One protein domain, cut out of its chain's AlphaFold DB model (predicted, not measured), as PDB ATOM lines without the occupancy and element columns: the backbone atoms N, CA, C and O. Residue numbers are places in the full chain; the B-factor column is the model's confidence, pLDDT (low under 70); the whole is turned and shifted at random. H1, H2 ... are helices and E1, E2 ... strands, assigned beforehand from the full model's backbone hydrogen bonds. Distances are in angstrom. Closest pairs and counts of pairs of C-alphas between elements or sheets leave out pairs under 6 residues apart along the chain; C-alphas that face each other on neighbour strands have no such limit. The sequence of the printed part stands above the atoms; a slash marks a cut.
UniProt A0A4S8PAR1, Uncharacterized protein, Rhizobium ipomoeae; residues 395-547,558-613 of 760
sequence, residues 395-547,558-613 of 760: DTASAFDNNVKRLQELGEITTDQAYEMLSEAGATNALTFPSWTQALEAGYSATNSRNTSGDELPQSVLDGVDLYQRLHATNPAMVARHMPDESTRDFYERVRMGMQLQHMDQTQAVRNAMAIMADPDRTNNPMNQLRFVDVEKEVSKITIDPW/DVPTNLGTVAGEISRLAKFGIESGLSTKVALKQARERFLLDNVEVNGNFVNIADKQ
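What this domain is: This is residues 395 to 547 and 558 to 613 of the 760 residues of an uncharacterized protein of Rhizobium ipomoeae (UniProt A0A4S8PAR1). Two helical lobes stand side by side with few contacts between them: a larger one of H1 to H7, and a smaller one of H8, H9 and H10 with the strand hairpin E1 E2 at one end. In the larger lobe H3 and H4 cross in the middle, the hairpin H6 H7 is on the side toward the smaller lobe, and the hairpin H1 H2 makes the far end; the long link of residues 519 to 531 runs between the lobes. The printed part has 209 residues, with ten named helices followed by two named strands, H1 to H10, then E1 and E2, the strands making an antiparallel sheet. The class is mostly helix. The whole is compact, with a radius of gyration of the C-alphas of 18.6 A and spans of 57 by 46 by 25 A.

Where its parts are: The sheet is E1, residues 599 to 602, and E2, residues 605 to 608. Directly before E1 comes H10, residues 584 to 598, 20.5 A long. H9, residues 563 to 579, is the longest helix at 24.0 A; C-alpha 563 is at (115.622, 74.693, 132.975). H8 is residues 532 to 539. The other helices are H1, residues 395 to 409, 20.8 A; H2, residues 415 to 429, 20.9 A; H3, residues 434 to 445, 15.8 A; H4, residues 459 to 474, 22.5 A; H5, residues 476 to 482; H6, residues 486 to 501, 21.1 A; and H7, residues 506 to 518, 18.4 A. H1 begins with C-alpha 395 at (139.869, 101.326, 149.650), and E2 ends with C-alpha 608 at (124.060, 83.916, 138.470).

How they stand to each other: E1 and E2 form an antiparallel hairpin, with N 600 and O 607 at 3.0 A and N 602 and O 605 at 2.9 A, within hydrogen-bond range. The closest C-alphas of H9 and E2 are those of Val 566 and Phe 606, 7.3 A apart. H9 and H10 touch, closest at the C-alphas of Gly 577 and Ala 587, 4.6 A, at a steep tilt of 57 degrees, opposite ways. H8 touches H9, closest at the C-alphas of Val 539 and Ala 567, 6.1 A, about perpendicular at 75 degrees. H8 also touches residues 588 to 592 of H10. H10 only just touches H5, with 3 pairs of C-alphas within 8 A, the closest those of Ala 477 and Asp 598 at 6.9 A. H6 and H9 are near each other. The hub is H3, which touches H1, H4, H5 and H6. Its closest C-alphas to H4 are those of Gly 443 and Val 461, 3.8 A, at a steep tilt of 57 degrees, opposite ways. H6 and H7, a helical hairpin, touch at the C-alphas of Val 495 and Ala 509, 4.8 A. H1 and H2, another, are at a shallow tilt of 16 degrees, opposite ways, closest at the C-alphas of Val 404 and Ala 418, 6.0 A. Every O i to N i+4 pair is within hydrogen-bond range in each helix but H5, where it is 1 of 3, beside 2 of 4 O i to N i+3 pairs.

The domain as a whole: The two farthest C-alphas, those of Leu 410 and Val 533, are 57.9 A apart. Residues 548 to 557 are not printed, and C-alphas 547 and 558 are 12.1 A apart across this cut, in the link from H8 to H9. The links from H3 to H4 and from H7 to H8 are long, 13 residues each. Mean pLDDT of the printed part is 83.0; it is under 70 at residues 449 to 455, 520 to 529 and 543 to 547, and at residues 558 and 611.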
ATOM      1  N   ASP A 395     138.742 100.419 149.407       93.88
ATOM      2  CA  ASP A 395     139.869 101.326 149.650       93.88
ATOM      3  C   ASP A 395     140.950 101.159 148.580       93.88
ATOM      4  O   ASP A 395     141.448 102.147 148.040       93.88
ATOM      5  N   THR A 396     141.237  99.916 148.186       95.25
ATOM      6  CA  THR A 396     142.188  99.600 147.110       95.25
ATOM      7  C   THR A 396     141.699 100.125 145.762       95.25
ATOM      8  O   THR A 396     142.460 100.787 145.056       95.25
ATOM      9  N   ALA A 397     140.423  99.911 145.422       94.06
ATOM     10  CA  ALA A 397     139.823 100.442 144.199       94.06
ATOM     11  C   ALA A 397     139.842 101.971 144.166       94.06
ATOM     12  O   ALA A 397     140.201 102.558 143.149       94.06
ATOM     13  N   SER A 398     139.509 102.616 145.287       96.00
ATOM     14  CA  SER A 398     139.518 104.075 145.404       96.00
ATOM     15  C   SER A 398     140.931 104.643 145.267       96.00
ATOM     16  O   SER A 398     141.138 105.627 144.562       96.00
ATOM     17  N   ALA A 399     141.923 104.021 145.911       95.06
ATOM     18  CA  ALA A 399     143.316 104.445 145.817       95.06
ATOM     19  C   ALA A 399     143.876 104.272 144.399       95.06
ATOM     20  O   ALA A 399     144.550 105.171 143.894       95.06
ATOM     21  N   PHE A 400     143.571 103.146 143.746       96.31
ATOM     22  CA  PHE A 400     143.993 102.888 142.372       96.31
ATOM     23  C   PHE A 400     143.334 103.864 141.388       96.31
ATOM     24  O   PHE A 400     144.044 104.506 140.616       96.31
ATOM     25  N   ASP A 401     142.013 104.060 141.481       95.25
ATOM     26  CA  ASP A 401     141.255 105.028 140.673       95.25
ATOM     27  C   ASP A 401     141.799 106.455 140.822       95.25
ATOM     28  O   ASP A 401     142.078 107.133 139.835       95.25
ATOM     29  N   ASN A 402     142.045 106.898 142.058       95.75
ATOM     30  CA  ASN A 402     142.620 108.217 142.316       95.75
ATOM     31  C   ASN A 402     144.042 108.354 141.761       95.75
ATOM     32  O   ASN A 402     144.398 109.419 141.255       95.75
ATOM     33  N   ASN A 403     144.862 107.301 141.828       94.50
ATOM     34  CA  ASN A 403     146.187 107.336 141.220       94.50
ATOM     35  C   ASN A 403     146.100 107.432 139.689       94.50
ATOM     36  O   ASN A 403     146.831 108.228 139.108       94.50
ATOM     37  N   VAL A 404     145.191 106.692 139.047       95.00
ATOM     38  CA  VAL A 404     144.955 106.789 137.597       95.00
ATOM     39  C   VAL A 404     144.493 108.198 137.214       95.00
ATOM     40  O   VAL A 404     145.098 108.810 136.336       95.00
ATOM     41  N   LYS A 405     143.510 108.773 137.919       93.75
ATOM     42  CA  LYS A 405     143.071 110.164 137.697       93.75
ATOM     43  C   LYS A 405     144.208 111.167 137.848       93.75
ATOM     44  O   LYS A 405     144.376 112.034 137.001       93.75
ATOM     45  N   ARG A 406     145.032 111.023 138.890       94.44
ATOM     46  CA  ARG A 406     146.202 111.884 139.100       94.44
ATOM     47  C   ARG A 406     147.171 111.808 137.918       94.44
ATOM     48  O   ARG A 406     147.678 112.837 137.488       94.44
ATOM     49  N   LEU A 407     147.432 110.613 137.384       94.38
ATOM     50  CA  LEU A 407     148.285 110.443 136.202       94.38
ATOM     51  C   LEU A 407     147.673 111.106 134.956       94.38
ATOM     52  O   LEU A 407     148.409 111.701 134.169       94.38
ATOM     53  N   GLN A 408     146.345 111.061 134.795       93.31
ATOM     54  CA  GLN A 408     145.645 111.786 133.725       93.31
ATOM     55  C   GLN A 408     145.766 113.307 133.885       93.31
ATOM     56  O   GLN A 408     146.089 113.999 132.923       93.31
ATOM     57  N   GLU A 409     145.546 113.837 135.091       93.00
ATOM     58  CA  GLU A 409     145.643 115.275 135.394       93.00
ATOM     59  C   GLU A 409     147.061 115.821 135.186       93.00
ATOM     60  O   GLU A 409     147.237 116.961 134.754       93.00
ATOM     61  N   LEU A 410     148.078 114.997 135.456       94.06
ATOM     62  CA  LEU A 410     149.483 115.311 135.189       94.06
ATOM     63  C   LEU A 410     149.870 115.166 133.708       94.06
ATOM     64  O   LEU A 410     150.974 115.559 133.330       94.06
ATOM     65  N   GLY A 411     148.987 114.621 132.865       93.12
ATOM     66  CA  GLY A 411     149.250 114.368 131.448       93.12
ATOM     67  C   GLY A 411     150.232 113.222 131.187       93.12
ATOM     68  O   GLY A 411     150.788 113.144 130.094       93.12
ATOM     69  N   GLU A 412     150.467 112.347 132.171       95.31
ATOM     70  CA  GLU A 412     151.347 111.176 132.035       95.31
ATOM     71  C   GLU A 412     150.672 110.030 131.266       95.31
ATOM     72  O   GLU A 412     151.359 109.222 130.644       95.31
ATOM     73  N   ILE A 413     149.334 109.981 131.278       95.88
ATOM     74  CA  ILE A 413     148.522 109.013 130.529       95.88
ATOM     75  C   ILE A 413     147.326 109.695 129.855       95.88
ATOM     76  O   ILE A 413     146.826 110.721 130.322       95.88
ATOM     77  N   THR A 414     146.842 109.118 128.757       95.06
ATOM     78  CA  THR A 414     145.635 109.579 128.052       95.06
ATOM     79  C   THR A 414     144.347 109.048 128.694       95.06
ATOM     80  O   THR A 414     144.369 108.147 129.534       95.06
ATOM     81  N   THR A 415     143.190 109.576 128.276       90.06
ATOM     82  CA  THR A 415     141.873 109.059 128.692       90.06
ATOM     83  C   THR A 415     141.693 107.581 128.351       90.06
ATOM     84  O   THR A 415     141.196 106.823 129.181       90.06
ATOM     85  N   ASP A 416     142.144 107.157 127.169       91.81
ATOM     86  CA  ASP A 416     142.027 105.761 126.739       91.81
ATOM     87  C   ASP A 416     142.970 104.843 127.527       91.81
ATOM     88  O   ASP A 416     142.541 103.791 127.990       91.81
ATOM     89  N   GLN A 417     144.210 105.272 127.795       92.94
ATOM     90  CA  GLN A 417     145.148 104.506 128.630       92.94
ATOM     91  C   GLN A 417     144.633 104.329 130.061       92.94
ATOM     92  O   GLN A 417     144.742 103.253 130.641       92.94
ATOM     93  N   ALA A 418     144.036 105.368 130.639       92.62
ATOM     94  CA  ALA A 418     143.416 105.271 131.954       92.62
ATOM     95  C   ALA A 418     142.221 104.312 131.970       92.62
ATOM     96  O   ALA A 418     142.061 103.544 132.920       92.62
ATOM     97  N   TYR A 419     141.395 104.337 130.919       93.56
ATOM     98  CA  TYR A 419     140.299 103.388 130.765       93.56
ATOM     99  C   TYR A 419     140.820 101.948 130.681       93.56
ATOM    100  O   TYR A 419     140.302 101.087 131.386       93.56
ATOM    101  N   GLU A 420     141.861 101.694 129.884       91.88
ATOM    102  CA  GLU A 420     142.500 100.378 129.766       91.88
ATOM    103  C   GLU A 420     143.050  99.891 131.112       91.88
ATOM    104  O   GLU A 420     142.733  98.780 131.529       91.88
ATOM    105  N   MET A 421     143.785 100.738 131.843       93.00
ATOM    106  CA  MET A 421     144.335 100.394 133.161       93.00
ATOM    107  C   MET A 421     143.248 100.018 134.174       93.00
ATOM    108  O   MET A 421     143.384  99.036 134.906       93.00
ATOM    109  N   LEU A 422     142.167 100.798 134.238       93.44
ATOM    110  CA  LEU A 422     141.037 100.507 135.122       93.44
ATOM    111  C   LEU A 422     140.283  99.258 134.654       93.44
ATOM    112  O   LEU A 422     139.938  98.412 135.475       93.44
ATOM    113  N   SER A 423     140.071  99.097 133.348       90.94
ATOM    114  CA  SER A 423     139.388  97.936 132.771       90.94
ATOM    115  C   SER A 423     140.141  96.644 133.076       90.94
ATOM    116  O   SER A 423     139.537  95.706 133.586       90.94
ATOM    117  N   GLU A 424     141.459  96.612 132.874       89.69
ATOM    118  CA  GLU A 424     142.303  95.456 133.186       89.69
ATOM    119  C   GLU A 424     142.287  95.136 134.685       89.69
ATOM    120  O   GLU A 424     142.056  93.987 135.080       89.69
ATOM    121  N   ALA A 425     142.466  96.150 135.538       89.94
ATOM    122  CA  ALA A 425     142.464  95.975 136.986       89.94
ATOM    123  C   ALA A 425     141.109  95.465 137.499       89.94
ATOM    124  O   ALA A 425     141.065  94.549 138.322       89.94
ATOM    125  N   GLY A 426     140.003  96.019 137.002       88.12
ATOM    126  CA  GLY A 426     138.653  95.620 137.382       88.12
ATOM    127  C   GLY A 426     138.211  94.287 136.780       88.12
ATOM    128  O   GLY A 426     137.496  93.537 137.442       88.12
ATOM    129  N   ALA A 427     138.669  93.940 135.577       84.00
ATOM    130  CA  ALA A 427     138.438  92.632 134.973       84.00
ATOM    131  C   ALA A 427     139.174  91.534 135.738       84.00
ATOM    132  O   ALA A 427     138.588  90.508 136.080       84.00
ATOM    133  N   THR A 428     140.446  91.786 136.050       83.00
ATOM    134  CA  THR A 428     141.304  90.818 136.724       83.00
ATOM    135  C   THR A 428     140.903  90.667 138.180       83.00
ATOM    136  O   THR A 428     140.785  89.540 138.632       83.00
ATOM    137  N   ASN A 429     140.621  91.762 138.900       84.50
ATOM    138  CA  ASN A 429     140.438  91.770 140.361       84.50
ATOM    139  C   ASN A 429     139.012  92.112 140.839       84.50
ATOM    140  O   ASN A 429     138.813  92.352 142.025       84.50
ATOM    141  N   ALA A 430     138.026  92.171 139.939       81.94
ATOM    142  CA  ALA A 430     136.621  92.477 140.237       81.94
ATOM    143  C   ALA A 430     136.393  93.760 141.037       81.94
ATOM    144  O   ALA A 430     135.448  93.865 141.822       81.94
ATOM    145  N   LEU A 431     137.252  94.749 140.822       87.94
ATOM    146  CA  LEU A 431     137.114  96.037 141.471       87.94
ATOM    147  C   LEU A 431     135.924  96.822 140.917       87.94
ATOM    148  O   LEU A 431     135.669  96.837 139.711       87.94
ATOM    149  N   THR A 432     135.251  97.522 141.827       90.31
ATOM    150  CA  THR A 432     134.283  98.570 141.500       90.31
ATOM    151  C   THR A 432     134.942  99.925 141.737       90.31
ATOM    152  O   THR A 432     135.283 100.263 142.872       90.31
ATOM    153  N   PHE A 433     135.130 100.704 140.676       93.94
ATOM    154  CA  PHE A 433     135.787 102.003 140.726       93.94
ATOM    155  C   PHE A 433     134.783 103.128 141.003       93.94
ATOM    156  O   PHE A 433     133.797 103.267 140.270       93.94
ATOM    157  N   PRO A 434     135.041 103.984 142.011       93.06
ATOM    158  CA  PRO A 434     134.146 105.089 142.338       93.06
ATOM    159  C   PRO A 434     133.923 106.070 141.182       93.06
ATOM    160  O   PRO A 434     132.805 106.547 141.016       93.06
ATOM    161  N   SER A 435     134.949 106.356 140.369       92.25
ATOM    162  CA  SER A 435     134.828 107.207 139.174       92.25
ATOM    163  C   SER A 435     133.754 106.736 138.212       92.25
ATOM    164  O   SER A 435     132.949 107.540 137.746       92.25
ATOM    165  N   TRP A 436     133.736 105.439 137.923       94.38
ATOM    166  CA  TRP A 436     132.832 104.852 136.949       94.38
ATOM    167  C   TRP A 436     131.415 104.772 137.497       94.38
ATOM    168  O   TRP A 436     130.481 105.161 136.801       94.38
ATOM    169  N   THR A 437     131.251 104.364 138.760       93.56
ATOM    170  CA  THR A 437     129.940 104.388 139.427       93.56
ATOM    171  C   THR A 437     129.364 105.803 139.453       93.56
ATOM    172  O   THR A 437     128.235 106.002 139.020       93.56
ATOM    173  N   GLN A 438     130.153 106.804 139.855       91.94
ATOM    174  CA  GLN A 438     129.707 108.200 139.880       91.94
ATOM    175  C   GLN A 438     129.360 108.731 138.487       91.94
ATOM    176  O   GLN A 438     128.357 109.424 138.344       91.94
ATOM    177  N   ALA A 439     130.153 108.416 137.460       91.75
ATOM    178  CA  ALA A 439     129.874 108.840 136.089       91.75
ATOM    179  C   ALA A 439     128.559 108.238 135.561       91.75
ATOM    180  O   ALA A 439     127.734 108.955 134.995       91.75
ATOM    181  N   LEU A 440     128.326 106.944 135.805       94.62
ATOM    182  CA  LEU A 440     127.100 106.250 135.402       94.62
ATOM    183  C   LEU A 440     125.875 106.759 136.182       94.62
ATOM    184  O   LEU A 440     124.836 107.038 135.581       94.62
ATOM    185  N   GLU A 441     125.992 106.959 137.495       92.75
ATOM    186  CA  GLU A 441     124.919 107.523 138.324       92.75
ATOM    187  C   GLU A 441     124.606 108.979 137.957       92.75
ATOM    188  O   GLU A 441     123.435 109.359 137.889       92.75
ATOM    189  N   ALA A 442     125.625 109.802 137.694       90.31
ATOM    190  CA  ALA A 442     125.454 111.192 137.279       90.31
ATOM    191  C   ALA A 442     124.791 111.291 135.901       90.31
ATOM    192  O   ALA A 442     123.937 112.157 135.694       90.31
ATOM    193  N   GLY A 443     125.151 110.400 134.972       90.75
ATOM    194  CA  GLY A 443     124.517 110.327 133.662       90.75
ATOM    195  C   GLY A 443     123.038 109.963 133.760       90.75
ATOM    196  O   GLY A 443     122.216 110.667 133.182       90.75
ATOM    197  N   TYR A 444     122.671 108.969 134.571       91.50
ATOM    198  CA  TYR A 444     121.265 108.612 134.791       91.50
ATOM    199  C   TYR A 444     120.504 109.690 135.575       91.50
ATOM    200  O   TYR A 444     119.435 110.131 135.173       91.50
ATOM    201  N   SER A 445     121.067 110.225 136.656       88.94
ATOM    202  CA  SER A 445     120.406 111.269 137.457       88.94
ATOM    203  C   SER A 445     120.136 112.553 136.659       88.94
ATOM    204  O   SER A 445     119.171 113.281 136.931       88.94
ATOM    205  N   ALA A 446     120.967 112.836 135.651       86.56
ATOM    206  CA  ALA A 446     120.799 113.961 134.740       86.56
ATOM    207  C   ALA A 446     119.645 113.779 133.734       86.56
ATOM    208  O   ALA A 446     119.258 114.759 133.096       86.56
ATOM    209  N   THR A 447     119.032 112.592 133.638       82.25
ATOM    210  CA  THR A 447     117.881 112.323 132.755       82.25
ATOM    211  C   THR A 447     116.535 112.758 133.339       82.25
ATOM    212  O   THR A 447     115.493 112.569 132.712       82.25
ATOM    213  N   ASN A 448     116.523 113.366 134.529       76.75
ATOM    214  CA  ASN A 448     115.311 113.929 135.121       76.75
ATOM    215  C   ASN A 448     114.694 115.017 134.224       76.75
ATOM    216  O   ASN A 448     115.388 115.908 133.734       76.75
ATOM    217  N   SER A 449     113.364 114.992 134.077       59.62
ATOM    218  CA  SER A 449     112.587 115.772 133.091       59.62
ATOM    219  C   SER A 449     112.786 117.296 133.111       59.62
ATOM    220  O   SER A 449     112.494 117.966 132.122       59.62
ATOM    221  N   ARG A 450     113.309 117.872 134.203       58.25
ATOM    222  CA  ARG A 450     113.704 119.292 134.262       58.25
ATOM    223  C   ARG A 450     114.957 119.608 133.439       58.25
ATOM    224  O   ARG A 450     115.012 120.682 132.850       58.25
ATOM    225  N   ASN A 451     115.925 118.695 133.375       56.69
ATOM    226  CA  ASN A 451     117.235 118.920 132.751       56.69
ATOM    227  C   ASN A 451     117.267 118.573 131.256       56.69
ATOM    228  O   ASN A 451     118.202 118.948 130.560       56.69
ATOM    229  N   THR A 452     116.241 117.885 130.753       56.41
ATOM    230  CA  THR A 452     116.160 117.382 129.370       56.41
ATOM    231  C   THR A 452     115.110 118.103 128.519       56.41
ATOM    232  O   THR A 452     114.748 117.640 127.441       56.41
ATOM    233  N   SER A 453     114.636 119.261 128.997       58.47
ATOM    234  CA  SER A 453     113.701 120.152 128.289       58.47
ATOM    235  C   SER A 453     114.368 121.079 127.257       58.47
ATOM    236  O   SER A 453     113.660 121.748 126.504       58.47
ATOM    237  N   GLY A 454     115.706 121.117 127.212       64.44
ATOM    238  CA  GLY A 454     116.489 121.809 126.182       64.44
ATOM    239  C   GLY A 454     116.772 120.938 124.950       64.44
ATOM    240  O   GLY A 454     116.592 119.719 124.974       64.44
ATOM    241  N   ASP A 455     117.234 121.565 123.864       68.62
ATOM    242  CA  ASP A 455     117.564 120.857 122.617       68.62
ATOM    243  C   ASP A 455     118.817 119.964 122.739       68.62
ATOM    244  O   ASP A 455     118.907 118.952 122.042       68.62
ATOM    245  N   GLU A 456     119.729 120.264 123.671       80.75
ATOM    246  CA  GLU A 456     120.977 119.523 123.910       80.75
ATOM    247  C   GLU A 456     120.921 118.688 125.203       80.75
ATOM    248  O   GLU A 456     120.348 119.107 126.211       80.75
ATOM    249  N   LEU A 457     121.514 117.487 125.177       84.75
ATOM    250  CA  LEU A 457     121.630 116.627 126.359       84.75
ATOM    251  C   LEU A 457     122.786 117.095 127.263       84.75
ATOM    252  O   LEU A 457     123.822 117.510 126.742       84.75
ATOM    253  N   PRO A 458     122.669 116.985 128.602       89.38
ATOM    254  CA  PRO A 458     123.784 117.262 129.505       89.38
ATOM    255  C   PRO A 458     124.997 116.366 129.215       89.38
ATOM    256  O   PRO A 458     124.838 115.167 128.982       89.38
ATOM    257  N   GLN A 459     126.209 116.923 129.314       88.94
ATOM    258  CA  GLN A 459     127.452 116.189 129.034       88.94
ATOM    259  C   GLN A 459     127.602 114.924 129.894       88.94
ATOM    260  O   GLN A 459     128.012 113.890 129.384       88.94
ATOM    261  N   SER A 460     127.167 114.960 131.158       90.62
ATOM    262  CA  SER A 460     127.201 113.788 132.044       90.62
ATOM    263  C   SER A 460     126.385 112.603 131.516       90.62
ATOM    264  O   SER A 460     126.750 111.457 131.762       90.62
ATOM    265  N   VAL A 461     125.296 112.856 130.777       91.94
ATOM    266  CA  VAL A 461     124.504 111.799 130.127       91.94
ATOM    267  C   VAL A 461     125.310 111.166 128.998       91.94
ATOM    268  O   VAL A 461     125.338 109.945 128.873       91.94
ATOM    269  N   LEU A 462     125.981 111.986 128.184       90.69
ATOM    270  CA  LEU A 462     126.802 111.511 127.069       90.69
ATOM    271  C   LEU A 462     128.008 110.710 127.569       90.69
ATOM    272  O   LEU A 462     128.239 109.610 127.072       90.69
ATOM    273  N   ASP A 463     128.704 111.217 128.586       90.62
ATOM    274  CA  ASP A 463     129.853 110.555 129.211       90.62
ATOM    275  C   ASP A 463     129.444 109.219 129.850       90.62
ATOM    276  O   ASP A 463     130.127 108.210 129.680       90.62
ATOM    277  N   GLY A 464     128.293 109.179 130.536       93.88
ATOM    278  CA  GLY A 464     127.741 107.949 131.103       93.88
ATOM    279  C   GLY A 464     127.380 106.912 130.034       93.88
ATOM    280  O   GLY A 464     127.684 105.731 130.195       93.88
ATOM    281  N   VAL A 465     126.781 107.341 128.915       94.44
ATOM    282  CA  VAL A 465     126.445 106.448 127.791       94.44
ATOM    283  C   VAL A 465     127.707 105.913 127.109       94.44
ATOM    284  O   VAL A 465     127.757 104.720 126.814       94.44
ATOM    285  N   ASP A 466     128.718 106.754 126.874       93.19
ATOM    286  CA  ASP A 466     129.997 106.324 126.293       93.19
ATOM    287  C   ASP A 466     130.698 105.313 127.207       93.19
ATOM    288  O   ASP A 466     131.042 104.213 126.771       93.19
ATOM    289  N   LEU A 467     130.814 105.625 128.503       94.06
ATOM    290  CA  LEU A 467     131.398 104.716 129.488       94.06
ATOM    291  C   LEU A 467     130.648 103.381 129.533       94.06
ATOM    292  O   LEU A 467     131.282 102.326 129.492       94.06
ATOM    293  N   TYR A 468     129.313 103.404 129.563       94.38
ATOM    294  CA  TYR A 468     128.503 102.189 129.528       94.38
ATOM    295  C   TYR A 468     128.791 101.341 128.287       94.38
ATOM    296  O   TYR A 468     129.009 100.136 128.403       94.38
ATOM    297  N   GLN A 469     128.810 101.951 127.099       91.75
ATOM    298  CA  GLN A 469     129.062 101.231 125.849       91.75
ATOM    299  C   GLN A 469     130.458 100.624 125.816       91.75
ATOM    300  O   GLN A 469     130.604  99.472 125.405       91.75
ATOM    301  N   ARG A 470     131.467 101.363 126.290       91.25
ATOM    302  CA  ARG A 470     132.830 100.850 126.412       91.25
ATOM    303  C   ARG A 470     132.878  99.659 127.364       91.25
ATOM    304  O   ARG A 470     133.393  98.618 126.978       91.25
ATOM    305  N   LEU A 471     132.299  99.774 128.564       90.12
ATOM    306  CA  LEU A 471     132.251  98.676 129.540       90.12
ATOM    307  C   LEU A 471     131.522  97.455 128.990       90.12
ATOM    308  O   LEU A 471     132.028  96.346 129.094       90.12
ATOM    309  N   HIS A 472     130.370  97.649 128.355       87.62
ATOM    310  CA  HIS A 472     129.631  96.557 127.736       87.62
ATOM    311  C   HIS A 472     130.420  95.909 126.583       87.62
ATOM    312  O   HIS A 472     130.272  94.717 126.333       87.62
ATOM    313  N   ALA A 473     131.240  96.661 125.848       86.44
ATOM    314  CA  ALA A 473     132.047  96.113 124.760       86.44
ATOM    315  C   ALA A 473     133.282  95.341 125.253       86.44
ATOM    316  O   ALA A 473     133.660  94.353 124.628       86.44
ATOM    317  N   THR A 474     133.914  95.783 126.343       83.38
ATOM    318  CA  THR A 474     135.176  95.209 126.840       83.38
ATOM    319  C   THR A 474     134.971  94.170 127.933       83.38
ATOM    320  O   THR A 474     135.575  93.101 127.883       83.38
ATOM    321  N   ASN A 475     134.118  94.458 128.915       80.56
ATOM    322  CA  ASN A 475     133.826  93.574 130.032       80.56
ATOM    323  C   ASN A 475     132.386  93.774 130.548       80.56
ATOM    324  O   ASN A 475     132.160  94.530 131.503       80.56
ATOM    325  N   PRO A 476     131.403  93.060 129.964       78.75
ATOM    326  CA  PRO A 476     130.002  93.137 130.376       78.75
ATOM    327  C   PRO A 476     129.770  92.896 131.873       78.75
ATOM    328  O   PRO A 476     128.914  93.547 132.467       78.75
ATOM    329  N   ALA A 477     130.564  92.035 132.520       75.50
ATOM    330  CA  ALA A 477     130.420  91.752 133.949       75.50
ATOM    331  C   ALA A 477     130.708  92.985 134.830       75.50
ATOM    332  O   ALA A 477     130.168  93.121 135.928       75.50
ATOM    333  N   MET A 478     131.516  93.939 134.352       83.44
ATOM    334  CA  MET A 478     131.774  95.184 135.083       83.44
ATOM    335  C   MET A 478     130.573  96.128 135.089       83.44
ATOM    336  O   MET A 478     130.423  96.898 136.039       83.44
ATOM    337  N   VAL A 479     129.697  96.054 134.085       84.88
ATOM    338  CA  VAL A 479     128.486  96.880 133.986       84.88
ATOM    339  C   VAL A 479     127.591  96.659 135.208       84.88
ATOM    340  O   VAL A 479     127.165  97.618 135.852       84.88
ATOM    341  N   ALA A 480     127.354  95.398 135.570       80.12
ATOM    342  CA  ALA A 480     126.508  95.044 136.703       80.12
ATOM    343  C   ALA A 480     127.114  95.459 138.058       80.12
ATOM    344  O   ALA A 480     126.386  95.917 138.938       80.12
ATOM    345  N   ARG A 481     128.444  95.386 138.201       82.38
ATOM    346  CA  ARG A 481     129.166  95.767 139.431       82.38
ATOM    347  C   ARG A 481     129.194  97.273 139.691       82.38
ATOM    348  O   ARG A 481     129.199  97.687 140.847       82.38
ATOM    349  N   HIS A 482     129.236  98.085 138.635       89.50
ATOM    350  CA  HIS A 482     129.296  99.546 138.751       89.50
ATOM    351  C   HIS A 482     127.916 100.204 138.820       89.50
ATOM    352  O   HIS A 482     127.834 101.371 139.196       89.50
ATOM    353  N   MET A 483     126.852  99.463 138.495       88.50
ATOM    354  CA  MET A 483     125.461  99.910 138.576       88.50
ATOM    355  C   MET A 483     124.616  98.862 139.306       88.50
ATOM    356  O   MET A 483     123.931  98.053 138.663       88.50
ATOM    357  N   PRO A 484     124.668  98.846 140.648       79.69
ATOM    358  CA  PRO A 484     123.842  97.943 141.443       79.69
ATOM    359  C   PRO A 484     122.345  98.261 141.308       79.69
ATOM    360  O   PRO A 484     121.522  97.363 141.449       79.69
ATOM    361  N   ASP A 485     121.991  99.513 141.002       85.94
ATOM    362  CA  ASP A 485     120.612  99.925 140.756       85.94
ATOM    363  C   ASP A 485     120.099  99.426 139.392       85.94
ATOM    364  O   ASP A 485     120.649  99.750 138.334       85.94
ATOM    365  N   GLU A 486     119.012  98.651 139.425       81.31
ATOM    366  CA  GLU A 486     118.389  98.061 138.235       81.31
ATOM    367  C   GLU A 486     117.870  99.145 137.283       81.31
ATOM    368  O   GLU A 486     118.054  99.026 136.075       81.31
ATOM    369  N   SER A 487     117.329 100.255 137.804       84.69
ATOM    370  CA  SER A 487     116.769 101.327 136.968       84.69
ATOM    371  C   SER A 487     117.837 102.064 136.151       84.69
ATOM    372  O   SER A 487     117.646 102.330 134.963       84.69
ATOM    373  N   THR A 488     118.999 102.308 136.757       89.25
ATOM    374  CA  THR A 488     120.176 102.888 136.101       89.25
ATOM    375  C   THR A 488     120.685 101.959 134.998       89.25
ATOM    376  O   THR A 488     120.935 102.394 133.873       89.25
ATOM    377  N   ARG A 489     120.793 100.657 135.285       86.94
ATOM    378  CA  ARG A 489     121.241  99.650 134.311       86.94
ATOM    379  C   ARG A 489     120.277  99.535 133.129       86.94
ATOM    380  O   ARG A 489     120.710  99.490 131.979       86.94
ATOM    381  N   ASP A 490     118.984  99.522 133.423       85.88
ATOM    382  CA  ASP A 490     117.906  99.450 132.446       85.88
ATOM    383  C   ASP A 490     117.869 100.677 131.537       85.88
ATOM    384  O   ASP A 490     117.675 100.539 130.329       85.88
ATOM    385  N   PHE A 491     118.102 101.871 132.086       91.12
ATOM    386  CA  PHE A 491     118.232 103.090 131.297       91.12
ATOM    387  C   PHE A 491     119.309 102.938 130.217       91.12
ATOM    388  O   PHE A 491     119.016 103.062 129.026       91.12
ATOM    389  N   TYR A 492     120.545 102.631 130.615       93.38
ATOM    390  CA  TYR A 492     121.661 102.548 129.675       93.38
ATOM    391  C   TYR A 492     121.510 101.406 128.670       93.38
ATOM    392  O   TYR A 492     121.846 101.567 127.495       93.38
ATOM    393  N   GLU A 493     120.941 100.279 129.095       87.81
ATOM    394  CA  GLU A 493     120.667  99.166 128.195       87.81
ATOM    395  C   GLU A 493     119.610  99.540 127.140       87.81
ATOM    396  O   GLU A 493     119.780  99.229 125.959       87.81
ATOM    397  N   ARG A 494     118.563 100.293 127.509       88.31
ATOM    398  CA  ARG A 494     117.585 100.837 126.544       88.31
ATOM    399  C   ARG A 494     118.250 101.775 125.540       88.31
ATOM    400  O   ARG A 494     117.944 101.700 124.347       88.31
ATOM    401  N   VAL A 495     119.187 102.614 125.989       91.44
ATOM    402  CA  VAL A 495     119.970 103.485 125.098       91.44
ATOM    403  C   VAL A 495     120.809 102.655 124.122       91.44
ATOM    404  O   VAL A 495     120.743 102.884 122.913       91.44
ATOM    405  N   ARG A 496     121.540 101.643 124.608       91.88
ATOM    406  CA  ARG A 496     122.334 100.739 123.758       91.88
ATOM    407  C   ARG A 496     121.461 100.028 122.728       91.88
ATOM    408  O   ARG A 496     121.808 100.022 121.546       91.88
ATOM    409  N   MET A 497     120.331  99.459 123.147       85.12
ATOM    410  CA  MET A 497     119.392  98.773 122.254       85.12
ATOM    411  C   MET A 497     118.837  99.718 121.180       85.12
ATOM    412  O   MET A 497     118.792  99.341 120.008       85.12
ATOM    413  N   GLY A 498     118.471 100.951 121.545       86.31
ATOM    414  CA  GLY A 498     118.024 101.971 120.594       86.31
ATOM    415  C   GLY A 498     119.078 102.267 119.522       86.31
ATOM    416  O   GLY A 498     118.774 102.268 118.329       86.31
ATOM    417  N   MET A 499     120.338 102.432 119.926       89.88
ATOM    418  CA  MET A 499     121.436 102.714 118.996       89.88
ATOM    419  C   MET A 499     121.792 101.511 118.113       89.88
ATOM    420  O   MET A 499     121.898 101.639 116.894       89.88
ATOM    421  N   GLN A 500     121.965 100.327 118.703       85.75
ATOM    422  CA  GLN A 500     122.485  99.154 117.992       85.75
ATOM    423  C   GLN A 500     121.419  98.409 117.181       85.75
ATOM    424  O   GLN A 500     121.717  97.909 116.099       85.75
ATOM    425  N   LEU A 501     120.188  98.317 117.694       83.75
ATOM    426  CA  LEU A 501     119.138  97.463 117.121       83.75
ATOM    427  C   LEU A 501     118.045  98.255 116.405       83.75
ATOM    428  O   LEU A 501     117.399  97.718 115.507       83.75
ATOM    429  N   GLN A 502     117.828  99.512 116.795       82.69
ATOM    430  CA  GLN A 502     116.841 100.399 116.169       82.69
ATOM    431  C   GLN A 502     117.493 101.499 115.320       82.69
ATOM    432  O   GLN A 502     116.778 102.280 114.698       82.69
ATOM    433  N   HIS A 503     118.831 101.531 115.260       87.44
ATOM    434  CA  HIS A 503     119.621 102.502 114.497       87.44
ATOM    435  C   HIS A 503     119.292 103.966 114.836       87.44
ATOM    436  O   HIS A 503     119.379 104.842 113.976       87.44
ATOM    437  N   MET A 504     118.900 104.228 116.086       89.94
ATOM    438  CA  MET A 504     118.697 105.580 116.599       89.94
ATOM    439  C   MET A 504     120.047 106.272 116.793       89.94
ATOM    440  O   MET A 504     121.024 105.634 117.196       89.94
ATOM    441  N   ASP A 505     120.105 107.583 116.566       90.69
ATOM    442  CA  ASP A 505     121.251 108.356 117.049       90.69
ATOM    443  C   ASP A 505     121.274 108.392 118.593       90.69
ATOM    444  O   ASP A 505     120.284 108.069 119.258       90.69
ATOM    445  N   GLN A 506     122.415 108.759 119.183       89.12
ATOM    446  CA  GLN A 506     122.598 108.732 120.640       89.12
ATOM    447  C   GLN A 506     121.556 109.590 121.377       89.12
ATOM    448  O   GLN A 506     121.019 109.171 122.403       89.12
ATOM    449  N   THR A 507     121.207 110.759 120.833       87.44
ATOM    450  CA  THR A 507     120.225 111.668 121.434       87.44
ATOM    451  C   THR A 507     118.813 111.095 121.363       87.44
ATOM    452  O   THR A 507     118.068 111.136 122.348       87.44
ATOM    453  N   GLN A 508     118.435 110.528 120.217       88.94
ATOM    454  CA  GLN A 508     117.165 109.839 120.015       88.94
ATOM    455  C   GLN A 508     117.029 108.637 120.950       88.94
ATOM    456  O   GLN A 508     115.984 108.478 121.578       88.94
ATOM    457  N   ALA A 509     118.083 107.833 121.094       90.12
ATOM    458  CA  ALA A 509     118.087 106.656 121.955       90.12
ATOM    459  C   ALA A 509     117.925 107.023 123.439       90.12
ATOM    460  O   ALA A 509     117.104 106.420 124.130       90.12
ATOM    461  N   VAL A 510     118.630 108.058 123.915       90.19
ATOM    462  CA  VAL A 510     118.475 108.598 125.280       90.19
ATOM    463  C   VAL A 510     117.053 109.105 125.522       90.19
ATOM    464  O   VAL A 510     116.430 108.747 126.521       90.19
ATOM    465  N   ARG A 511     116.493 109.895 124.597       87.25
ATOM    466  CA  ARG A 511     115.111 110.395 124.711       87.25
ATOM    467  C   ARG A 511     114.081 109.270 124.686       87.25
ATOM    468  O   ARG A 511     113.115 109.324 125.444       87.25
ATOM    469  N   ASN A 512     114.298 108.248 123.861       86.81
ATOM    470  CA  ASN A 512     113.444 107.067 123.812       86.81
ATOM    471  C   ASN A 512     113.494 106.283 125.133       86.81
ATOM    472  O   ASN A 512     112.446 105.969 125.692       86.81
ATOM    473  N   ALA A 513     114.689 106.045 125.685       88.75
ATOM    474  CA  ALA A 513     114.860 105.383 126.978       88.75
ATOM    475  C   ALA A 513     114.144 106.140 128.109       88.75
ATOM    476  O   ALA A 513     113.370 105.539 128.852       88.75
ATOM    477  N   MET A 514     114.305 107.468 128.182       86.69
ATOM    478  CA  MET A 514     113.590 108.308 129.153       86.69
ATOM    479  C   MET A 514     112.068 108.227 128.998       86.69
ATOM    480  O   MET A 514     111.354 108.121 129.992       86.69
ATOM    481  N   ALA A 515     111.563 108.272 127.763       83.94
ATOM    482  CA  ALA A 515     110.129 108.216 127.492       83.94
ATOM    483  C   ALA A 515     109.508 106.873 127.903       83.94
ATOM    484  O   ALA A 515     108.373 106.853 128.372       83.94
ATOM    485  N   ILE A 516     110.244 105.770 127.742       80.69
ATOM    486  CA  ILE A 516     109.806 104.440 128.180       80.69
ATOM    487  C   ILE A 516     109.820 104.346 129.710       80.69
ATOM    488  O   ILE A 516     108.880 103.826 130.300       80.69
ATOM    489  N   MET A 517     110.849 104.885 130.365       81.19
ATOM    490  CA  MET A 517     110.951 104.857 131.828       81.19
ATOM    491  C   MET A 517     109.942 105.774 132.531       81.19
ATOM    492  O   MET A 517     109.545 105.494 133.659       81.19
ATOM    493  N   ALA A 518     109.511 106.857 131.879       78.88
ATOM    494  CA  ALA A 518     108.519 107.787 132.417       78.88
ATOM    495  C   ALA A 518     107.068 107.272 132.331       78.88
ATOM    496  O   ALA A 518     106.200 107.819 133.011       78.88
ATOM    497  N   ASP A 519     106.798 106.250 131.512       73.31
ATOM    498  CA  ASP A 519     105.458 105.686 131.302       73.31
ATOM    499  C   ASP A 519     105.484 104.141 131.340       73.31
ATOM    500  O   ASP A 519     105.507 103.484 130.292       73.31
ATOM    501  N   PRO A 520     105.459 103.545 132.550       63.31
ATOM    502  CA  PRO A 520     105.427 102.093 132.742       63.31
ATOM    503  C   PRO A 520     104.126 101.422 132.273       63.31
ATOM    504  O   PRO A 520     104.047 100.199 132.253       63.31
ATOM    505  N   ASP A 521     103.079 102.176 131.924       65.06
ATOM    506  CA  ASP A 521     101.817 101.603 131.436       65.06
ATOM    507  C   ASP A 521     101.848 101.368 129.920       65.06
ATOM    508  O   ASP A 521     101.139 100.503 129.395       65.06
ATOM    509  N   ARG A 522     102.744 102.059 129.206       62.50
ATOM    510  CA  ARG A 522     103.001 101.862 127.773       62.50
ATOM    511  C   ARG A 522     103.562 100.472 127.448       62.50
ATOM    512  O   ARG A 522     103.433 100.001 126.315       62.50
ATOM    513  N   THR A 523     104.156  99.803 128.435       54.94
ATOM    514  CA  THR A 523     104.782  98.477 128.335       54.94
ATOM    515  C   THR A 523     103.817  97.318 128.634       54.94
ATOM    516  O   THR A 523     104.010  96.222 128.101       54.94
ATOM    517  N   ASN A 524     102.708  97.561 129.349       54.22
ATOM    518  CA  ASN A 524     101.685  96.576 129.753       54.22
ATOM    519  C   ASN A 524     100.687  96.163 128.638       54.22
ATOM    520  O   ASN A 524      99.546  95.776 128.902       54.22
ATOM    521  N   ASN A 525     101.087  96.220 127.364       58.16
ATOM    522  CA  ASN A 525     100.226  95.840 126.239       58.16
ATOM    523  C   ASN A 525     100.060  94.300 126.151       58.16
ATOM    524  O   ASN A 525     101.064  93.589 126.111       58.16
ATOM    525  N   PRO A 526      98.832  93.750 126.026       51.91
ATOM    526  CA  PRO A 526      98.610  92.319 125.786       51.91
ATOM    527  C   PRO A 526      99.347  91.746 124.558       51.91
ATOM    528  O   PRO A 526      99.599  90.544 124.510       51.91
ATOM    529  N   MET A 527      99.725  92.576 123.576       52.72
ATOM    530  CA  MET A 527     100.574  92.168 122.443       52.72
ATOM    531  C   MET A 527     102.044  91.896 122.816       52.72
ATOM    532  O   MET A 527     102.746  91.256 122.037       52.72
ATOM    533  N   ASN A 528     102.499  92.311 124.003       59.12
ATOM    534  CA  ASN A 528     103.854  92.076 124.514       59.12
ATOM    535  C   ASN A 528     103.969  90.762 125.318       59.12
ATOM    536  O   ASN A 528     104.995  90.498 125.947       59.12
ATOM    537  N   GLN A 529     102.927  89.918 125.321       63.94
ATOM    538  CA  GLN A 529     102.937  88.638 126.031       63.94
ATOM    539  C   GLN A 529     103.831  87.611 125.320       63.94
ATOM    540  O   GLN A 529     103.504  87.095 124.250       63.94
ATOM    541  N   LEU A 530     104.959  87.282 125.952       72.44
ATOM    542  CA  LEU A 530     105.816  86.164 125.559       72.44
ATOM    543  C   LEU A 530     105.061  84.841 125.685       72.44
ATOM    544  O   LEU A 530     104.550  84.500 126.753       72.44
ATOM    545  N   ARG A 531     105.023  84.066 124.599       77.69
ATOM    546  CA  ARG A 531     104.515  82.694 124.640       77.69
ATOM    547  C   ARG A 531     105.574  81.804 125.273       77.69
ATOM    548  O   ARG A 531     106.732  81.837 124.867       77.69
ATOM    549  N   PHE A 532     105.157  80.962 126.212       73.94
ATOM    550  CA  PHE A 532     106.049  80.018 126.890       73.94
ATOM    551  C   PHE A 532     106.822  79.124 125.902       73.94
ATOM    552  O   PHE A 532     108.021  78.934 126.059       73.94
ATOM    553  N   VAL A 533     106.169  78.690 124.817       77.75
ATOM    554  CA  VAL A 533     106.779  77.874 123.748       77.75
ATOM    555  C   VAL A 533     107.931  78.596 123.033       77.75
ATOM    556  O   VAL A 533     108.911  77.965 122.645       77.75
ATOM    557  N   ASP A 534     107.844  79.921 122.862       80.19
ATOM    558  CA  ASP A 534     108.909  80.703 122.220       80.19
ATOM    559  C   ASP A 534     110.115  80.874 123.161       80.19
ATOM    560  O   ASP A 534     111.258  80.844 122.703       80.19
ATOM    561  N   VAL A 535     109.867  80.990 124.472       77.12
ATOM    562  CA  VAL A 535     110.913  81.002 125.511       77.12
ATOM    563  C   VAL A 535     111.616  79.646 125.564       77.12
ATOM    564  O   VAL A 535     112.836  79.588 125.462       77.12
ATOM    565  N   GLU A 536     110.862  78.549 125.641       76.12
ATOM    566  CA  GLU A 536     111.387  77.178 125.694       76.12
ATOM    567  C   GLU A 536     112.243  76.838 124.460       76.12
ATOM    568  O   GLU A 536     113.319  76.245 124.569       76.12
ATOM    569  N   LYS A 537     111.827  77.305 123.276       80.88
ATOM    570  CA  LYS A 537     112.593  77.171 122.028       80.88
ATOM    571  C   LYS A 537     113.924  77.932 122.029       80.88
ATOM    572  O   LYS A 537     114.832  77.564 121.289       80.88
ATOM    573  N   GLU A 538     114.045  79.020 122.780       78.69
ATOM    574  CA  GLU A 538     115.303  79.774 122.886       78.69
ATOM    575  C   GLU A 538     116.180  79.271 124.033       78.69
ATOM    576  O   GLU A 538     117.400  79.249 123.884       78.69
ATOM    577  N   VAL A 539     115.576  78.783 125.120       76.38
ATOM    578  CA  VAL A 539     116.281  78.107 126.221       76.38
ATOM    579  C   VAL A 539     116.918  76.804 125.737       76.38
ATOM    580  O   VAL A 539     118.079  76.560 126.025       76.38
ATOM    581  N   SER A 540     116.220  76.011 124.919       74.19
ATOM    582  CA  SER A 540     116.758  74.783 124.297       74.19
ATOM    583  C   SER A 540     117.916  75.012 123.315       74.19
ATOM    584  O   SER A 540     118.534  74.052 122.867       74.19
ATOM    585  N   LYS A 541     118.227  76.271 122.974       79.69
ATOM    586  CA  LYS A 541     119.432  76.634 122.209       79.69
ATOM    587  C   LYS A 541     120.627  76.960 123.099       79.69
ATOM    588  O   LYS A 541     121.724  77.126 122.573       79.69
ATOM    589  N   ILE A 542     120.424  77.107 124.409       74.25
ATOM    590  CA  ILE A 542     121.521  77.090 125.372       74.25
ATOM    591  C   ILE A 542     121.945  75.634 125.476       74.25
ATOM    592  O   ILE A 542     121.207  74.805 126.002       74.25
ATOM    593  N   THR A 543     123.099  75.334 124.899       64.69
ATOM    594  CA  THR A 543     123.714  74.011 124.966       64.69
ATOM    595  C   THR A 543     124.820  74.064 126.006       64.69
ATOM    596  O   THR A 543     125.593  75.022 126.034       64.69
ATOM    597  N   ILE A 544     124.844  73.069 126.888       61.34
ATOM    598  CA  ILE A 544     125.945  72.835 127.821       61.34
ATOM    599  C   ILE A 544     126.984  72.018 127.041       61.34
ATOM    600  O   ILE A 544     126.653  70.989 126.453       61.34
ATOM    601  N   ASP A 545     128.171  72.595 126.870       52.12
ATOM    602  CA  ASP A 545     129.103  72.326 125.762       52.12
ATOM    603  C   ASP A 545     129.643  70.876 125.751       52.12
ATOM    604  O   ASP A 545     130.000  70.365 126.813       52.12
ATOM    605  N   PRO A 546     129.807  70.203 124.588       40.91
ATOM    606  CA  PRO A 546     130.611  68.987 124.528       40.91
ATOM    607  C   PRO A 546     132.133  69.233 124.528       40.91
ATOM    608  O   PRO A 546     132.827  68.348 125.020       40.91
ATOM    609  N   TRP A 547     132.679  70.346 123.986       37.62
ATOM    610  CA  TRP A 547     134.136  70.661 124.013       37.62
ATOM    611  C   TRP A 547     134.508  72.019 123.332       37.62
ATOM    612  O   TRP A 547     134.664  72.075 122.112       37.62
ATOM    613  N   ASP A 558     123.600  68.881 125.846       62.94
ATOM    614  CA  ASP A 558     122.550  68.688 126.845       62.94
ATOM    615  C   ASP A 558     121.907  70.024 127.260       62.94
ATOM    616  O   ASP A 558     122.514  71.100 127.202       62.94
ATOM    617  N   VAL A 559     120.630  69.948 127.645       72.69
ATOM    618  CA  VAL A 559     119.815  71.089 128.090       72.69
ATOM    619  C   VAL A 559     120.127  71.394 129.565       72.69
ATOM    620  O   VAL A 559     120.364  70.453 130.323       72.69
ATOM    621  N   PRO A 560     120.077  72.665 130.017       79.88
ATOM    622  CA  PRO A 560     120.298  73.007 131.421       79.88
ATOM    623  C   PRO A 560     119.427  72.219 132.397       79.88
ATOM    624  O   PRO A 560     118.206  72.143 132.239       79.88
ATOM    625  N   THR A 561     120.053  71.702 133.454       81.94
ATOM    626  CA  THR A 561     119.384  70.917 134.503       81.94
ATOM    627  C   THR A 561     118.405  71.797 135.292       81.94
ATOM    628  O   THR A 561     117.299  71.375 135.624       81.94
ATOM    629  N   ASN A 562     118.734  73.080 135.483       84.31
ATOM    630  CA  ASN A 562     117.862  74.090 136.087       84.31
ATOM    631  C   ASN A 562     116.983  74.846 135.067       84.31
ATOM    632  O   ASN A 562     116.782  76.060 135.190       84.31
ATOM    633  N   LEU A 563     116.409  74.135 134.088       81.88
ATOM    634  CA  LEU A 563     115.622  74.693 132.975       81.88
ATOM    635  C   LEU A 563     114.587  75.747 133.400       81.88
ATOM    636  O   LEU A 563     114.456  76.783 132.751       81.88
ATOM    637  N   GLY A 564     113.850  75.499 134.488       82.19
ATOM    638  CA  GLY A 564     112.817  76.417 134.978       82.19
ATOM    639  C   GLY A 564     113.369  77.787 135.386       82.19
ATOM    640  O   GLY A 564     112.764  78.813 135.070       82.19
ATOM    641  N   THR A 565     114.540  77.811 136.026       83.81
ATOM    642  CA  THR A 565     115.229  79.042 136.440       83.81
ATOM    643  C   THR A 565     115.745  79.803 135.223       83.81
ATOM    644  O   THR A 565     115.454  80.990 135.073       83.81
ATOM    645  N   VAL A 566     116.412  79.100 134.301       85.25
ATOM    646  CA  VAL A 566     116.933  79.670 133.046       85.25
ATOM    647  C   VAL A 566     115.804  80.271 132.202       85.25
ATOM    648  O   VAL A 566     115.885  81.414 131.752       85.25
ATOM    649  N   ALA A 567     114.703  79.535 132.026       83.69
ATOM    650  CA  ALA A 567     113.539  79.998 131.277       83.69
ATOM    651  C   ALA A 567     112.862  81.207 131.937       83.69
ATOM    652  O   ALA A 567     112.448  82.138 131.241       83.69
ATOM    653  N   GLY A 568     112.762  81.217 133.268       83.94
ATOM    654  CA  GLY A 568     112.232  82.349 134.026       83.94
ATOM    655  C   GLY A 568     113.060  83.619 133.823       83.94
ATOM    656  O   GLY A 568     112.501  84.685 133.551       83.94
ATOM    657  N   GLU A 569     114.386  83.503 133.884       83.56
ATOM    658  CA  GLU A 569     115.291  84.639 133.737       83.56
ATOM    659  C   GLU A 569     115.355  85.166 132.298       83.56
ATOM    660  O   GLU A 569     115.217  86.371 132.084       83.56
ATOM    661  N   ILE A 570     115.445  84.285 131.297       85.38
ATOM    662  CA  ILE A 570     115.395  84.683 129.883       85.38
ATOM    663  C   ILE A 570     114.049  85.317 129.545       85.38
ATOM    664  O   ILE A 570     114.007  86.314 128.829       85.38
ATOM    665  N   SER A 571     112.942  84.799 130.080       84.62
ATOM    666  CA  SER A 571     111.622  85.413 129.904       84.62
ATOM    667  C   SER A 571     111.578  86.824 130.493       84.62
ATOM    668  O   SER A 571     111.098  87.747 129.835       84.62
ATOM    669  N   ARG A 572     112.133  87.024 131.697       84.56
ATOM    670  CA  ARG A 572     112.250  88.345 132.336       84.56
ATOM    671  C   ARG A 572     113.068  89.316 131.477       84.56
ATOM    672  O   ARG A 572     112.584  90.402 131.171       84.56
ATOM    673  N   LEU A 573     114.255  88.910 131.029       82.75
ATOM    674  CA  LEU A 573     115.129  89.731 130.180       82.75
ATOM    675  C   LEU A 573     114.517  89.997 128.791       82.75
ATOM    676  O   LEU A 573     114.676  91.076 128.223       82.75
ATOM    677  N   ALA A 574     113.771  89.040 128.236       83.56
ATOM    678  CA  ALA A 574     113.117  89.199 126.941       83.56
ATOM    679  C   ALA A 574     111.934  90.167 127.016       83.56
ATOM    680  O   ALA A 574     111.732  90.937 126.076       83.56
ATOM    681  N   LYS A 575     111.179  90.178 128.125       82.56
ATOM    682  CA  LYS A 575     110.132  91.187 128.362       82.56
ATOM    683  C   LYS A 575     110.723  92.584 128.272       82.56
ATOM    684  O   LYS A 575     110.244  93.383 127.478       82.56
ATOM    685  N   PHE A 576     111.835  92.820 128.962       80.06
ATOM    686  CA  PHE A 576     112.548  94.092 128.916       80.06
ATOM    687  C   PHE A 576     112.920  94.526 127.480       80.06
ATOM    688  O   PHE A 576     112.718  95.681 127.095       80.06
ATOM    689  N   GLY A 577     113.402  93.603 126.640       80.62
ATOM    690  CA  GLY A 577     113.697  93.892 125.232       80.62
ATOM    691  C   GLY A 577     112.450  94.242 124.403       80.62
ATOM    692  O   GLY A 577     112.483  95.171 123.596       80.62
ATOM    693  N   ILE A 578     111.333  93.540 124.618       82.25
ATOM    694  CA  ILE A 578     110.051  93.807 123.938       82.25
ATOM    695  C   ILE A 578     109.504  95.178 124.335       82.25
ATOM    696  O   ILE A 578     109.088  95.957 123.479       82.25
ATOM    697  N   GLU A 579     109.565  95.505 125.622       77.75
ATOM    698  CA  GLU A 579     109.195  96.814 126.160       77.75
ATOM    699  C   GLU A 579     110.056  97.946 125.599       77.75
ATOM    700  O   GLU A 579     109.597  99.075 125.458       77.75
ATOM    701  N   SER A 580     111.296  97.629 125.229       75.50
ATOM    702  CA  SER A 580     112.217  98.543 124.550       75.50
ATOM    703  C   SER A 580     111.938  98.678 123.046       75.50
ATOM    704  O   SER A 580     112.666  99.377 122.346       75.50
ATOM    705  N   GLY A 581     110.889  98.029 122.527       75.44
ATOM    706  CA  GLY A 581     110.463  98.091 121.127       75.44
ATOM    707  C   GLY A 581     111.113  97.048 120.214       75.44
ATOM    708  O   GLY A 581     111.050  97.183 118.990       75.44
ATOM    709  N   LEU A 582     111.762  96.016 120.763       82.19
ATOM    710  CA  LEU A 582     112.301  94.909 119.970       82.19
ATOM    711  C   LEU A 582     111.205  93.894 119.621       82.19
ATOM    712  O   LEU A 582     110.291  93.630 120.398       82.19
ATOM    713  N   SER A 583     111.331  93.245 118.460       83.50
ATOM    714  CA  SER A 583     110.485  92.084 118.154       83.50
ATOM    715  C   SER A 583     110.764  90.936 119.131       83.50
ATOM    716  O   SER A 583     111.911  90.736 119.531       83.50
ATOM    717  N   THR A 584     109.754  90.118 119.446       81.75
ATOM    718  CA  THR A 584     109.863  88.976 120.376       81.75
ATOM    719  C   THR A 584     111.072  88.081 120.087       81.75
ATOM    720  O   THR A 584     111.793  87.700 121.004       81.75
ATOM    721  N   LYS A 585     111.354  87.796 118.808       84.12
ATOM    722  CA  LYS A 585     112.500  86.968 118.394       84.12
ATOM    723  C   LYS A 585     113.848  87.626 118.710       84.12
ATOM    724  O   LYS A 585     114.771  86.947 119.148       84.12
ATOM    725  N   VAL A 586     113.978  88.929 118.459       84.81
ATOM    726  CA  VAL A 586     115.219  89.675 118.730       84.81
ATOM    727  C   VAL A 586     115.409  89.856 120.235       84.81
ATOM    728  O   VAL A 586     116.512  89.646 120.730       84.81
ATOM    729  N   ALA A 587     114.332  90.154 120.964       83.19
ATOM    730  CA  ALA A 587     114.348  90.294 122.414       83.19
ATOM    731  C   ALA A 587     114.756  88.993 123.118       83.19
ATOM    732  O   ALA A 587     115.620  89.021 123.985       83.19
ATOM    733  N   LEU A 588     114.209  87.846 122.703       84.25
ATOM    734  CA  LEU A 588     114.611  86.540 123.233       84.25
ATOM    735  C   LEU A 588     116.078  86.205 122.935       84.25
ATOM    736  O   LEU A 588     116.773  85.670 123.795       84.25
ATOM    737  N   LYS A 589     116.571  86.541 121.735       86.12
ATOM    738  CA  LYS A 589     117.985  86.348 121.385       86.12
ATOM    739  C   LYS A 589     118.902  87.181 122.291       86.12
ATOM    740  O   LYS A 589     119.864  86.640 122.821       86.12
ATOM    741  N   GLN A 590     118.591  88.465 122.484       81.62
ATOM    742  CA  GLN A 590     119.352  89.355 123.373       81.62
ATOM    743  C   GLN A 590     119.268  88.911 124.837       81.62
ATOM    744  O   GLN A 590     120.271  88.912 125.539       81.62
ATOM    745  N   ALA A 591     118.090  88.470 125.284       84.00
ATOM    746  CA  ALA A 591     117.890  87.932 126.622       84.00
ATOM    747  C   ALA A 591     118.765  86.706 126.891       84.00
ATOM    748  O   ALA A 591     119.353  86.606 127.961       84.00
ATOM    749  N   ARG A 592     118.899  85.805 125.908       86.75
ATOM    750  CA  ARG A 592     119.827  84.673 125.990       86.75
ATOM    751  C   ARG A 592     121.282  85.134 126.060       86.75
ATOM    752  O   ARG A 592     122.023  84.638 126.895       86.75
ATOM    753  N   GLU A 593     121.696  86.047 125.184       83.56
ATOM    754  CA  GLU A 593     123.074  86.566 125.176       83.56
ATOM    755  C   GLU A 593     123.431  87.211 126.520       83.56
ATOM    756  O   GLU A 593     124.462  86.883 127.093       83.56
ATOM    757  N   ARG A 594     122.540  88.039 127.075       78.69
ATOM    758  CA  ARG A 594     122.717  88.636 128.403       78.69
ATOM    759  C   ARG A 594     122.709  87.596 129.521       78.69
ATOM    760  O   ARG A 594     123.556  87.657 130.399       78.69
ATOM    761  N   PHE A 595     121.812  86.613 129.462       84.88
ATOM    762  CA  PHE A 595     121.783  85.517 130.429       84.88
ATOM    763  C   PHE A 595     123.129  84.781 130.501       84.88
ATOM    764  O   PHE A 595     123.619  84.539 131.597       84.88
ATOM    765  N   LEU A 596     123.742  84.482 129.351       83.50
ATOM    766  CA  LEU A 596     125.044  83.807 129.276       83.50
ATOM    767  C   LEU A 596     126.220  84.682 129.738       83.50
ATOM    768  O   LEU A 596     127.275  84.150 130.056       83.50
ATOM    769  N   LEU A 597     126.058  86.007 129.762       77.81
ATOM    770  CA  LEU A 597     127.047  86.928 130.332       77.81
ATOM    771  C   LEU A 597     126.910  87.039 131.857       77.81
ATOM    772  O   LEU A 597     127.909  87.162 132.560       77.81
ATOM    773  N   ASP A 598     125.674  86.989 132.353       79.94
ATOM    774  CA  ASP A 598     125.330  87.149 133.770       79.94
ATOM    775  C   ASP A 598     125.417  85.828 134.562       79.94
ATOM    776  O   ASP A 598     125.372  85.840 135.795       79.94
ATOM    777  N   ASN A 599     125.537  84.688 133.874       86.00
ATOM    778  CA  ASN A 599     125.557  83.358 134.473       86.00
ATOM    779  C   ASN A 599     126.741  82.528 133.981       86.00
ATOM    780  O   ASN A 599     127.106  82.566 132.810       86.00
ATOM    781  N   VAL A 600     127.273  81.702 134.875       87.25
ATOM    782  CA  VAL A 600     128.305  80.707 134.574       87.25
ATOM    783  C   VAL A 600     127.730  79.306 134.720       87.25
ATOM    784  O   VAL A 600     126.885  79.062 135.583       87.25
ATOM    785  N   GLU A 601     128.162  78.398 133.856       87.81
ATOM    786  CA  GLU A 601     127.777  76.994 133.918       87.81
ATOM    787  C   GLU A 601     128.699  76.232 134.884       87.81
ATOM    788  O   GLU A 601     129.916  76.436 134.891       87.81
ATOM    789  N   VAL A 602     128.085  75.422 135.752       88.31
ATOM    790  CA  VAL A 602     128.744  74.538 136.720       88.31
ATOM    791  C   VAL A 602     127.988  73.206 136.747       88.31
ATOM    792  O   VAL A 602     126.878  73.126 137.295       88.31
ATOM    793  N   ASN A 603     128.590  72.153 136.188       87.19
ATOM    794  CA  ASN A 603     128.068  70.780 136.174       87.19
ATOM    795  C   ASN A 603     126.581  70.663 135.776       87.19
ATOM    796  O   ASN A 603     125.779  69.988 136.429       87.19
ATOM    797  N   GLY A 604     126.183  71.323 134.693       81.00
ATOM    798  CA  GLY A 604     124.838  71.247 134.132       81.00
ATOM    799  C   GLY A 604     123.870  72.333 134.613       81.00
ATOM    800  O   GLY A 604     122.735  72.368 134.131       81.00
ATOM    801  N   ASN A 605     124.274  73.210 135.540       87.50
ATOM    802  CA  ASN A 605     123.453  74.319 136.036       87.50
ATOM    803  C   ASN A 605     124.077  75.676 135.750       87.50
ATOM    804  O   ASN A 605     125.269  75.881 135.943       87.50
ATOM    805  N   PHE A 606     123.224  76.635 135.403       87.69
ATOM    806  CA  PHE A 606     123.620  78.035 135.321       87.69
ATOM    807  C   PHE A 606     123.442  78.742 136.661       87.69
ATOM    808  O   PHE A 606     122.371  78.674 137.270       87.69
ATOM    809  N   VAL A 607     124.492  79.432 137.094       87.06
ATOM    810  CA  VAL A 607     124.570  80.142 138.369       87.06
ATOM    811  C   VAL A 607     124.797  81.619 138.089       87.06
ATOM    812  O   VAL A 607     125.753  81.978 137.402       87.06
ATOM    813  N   ASN A 608     123.941  82.474 138.649       84.69
ATOM    814  CA  ASN A 608     124.060  83.916 138.470       84.69
ATOM    815  C   ASN A 608     125.295  84.448 139.212       84.69
ATOM    816  O   ASN A 608     125.518  84.143 140.390       84.69
ATOM    817  N   ILE A 609     126.097  85.234 138.498       80.75
ATOM    818  CA  ILE A 609     127.337  85.844 138.979       80.75
ATOM    819  C   ILE A 609     127.390  87.362 138.752       80.75
ATOM    820  O   ILE A 609     128.391  87.991 139.099       80.75
ATOM    821  N   ALA A 610     126.343  87.961 138.181       71.00
ATOM    822  CA  ALA A 610     126.360  89.336 137.683       71.00
ATOM    823  C   ALA A 610     126.631  90.382 138.776       71.00
ATOM    824  O   ALA A 610     127.339  91.363 138.553       71.00
ATOM    825  N   ASP A 611     126.087  90.182 139.973       66.00
ATOM    826  CA  ASP A 611     126.263  91.066 141.130       66.00
ATOM    827  C   ASP A 611     127.450  90.671 142.021       66.00
ATOM    828  O   ASP A 611     127.728  91.329 143.027       66.00
ATOM    829  N   LYS A 612     128.185  89.616 141.652       71.38
ATOM    830  CA  LYS A 612     129.252  89.048 142.471       71.38
ATOM    831  C   LYS A 612     130.633  89.376 141.919       71.38
ATOM    832  O   LYS A 612     130.880  89.433 140.711       71.38
ATOM    833  N   GLN A 613     131.587  89.540 142.830       70.81
ATOM    834  CA  GLN A 613     133.005  89.723 142.515       70.81
ATOM    835  C   GLN A 613     133.682  88.381 142.190       70.81
ATOM    836  O   GLN A 613     134.677  88.018 142.803       70.81
TER     837      GLN A 613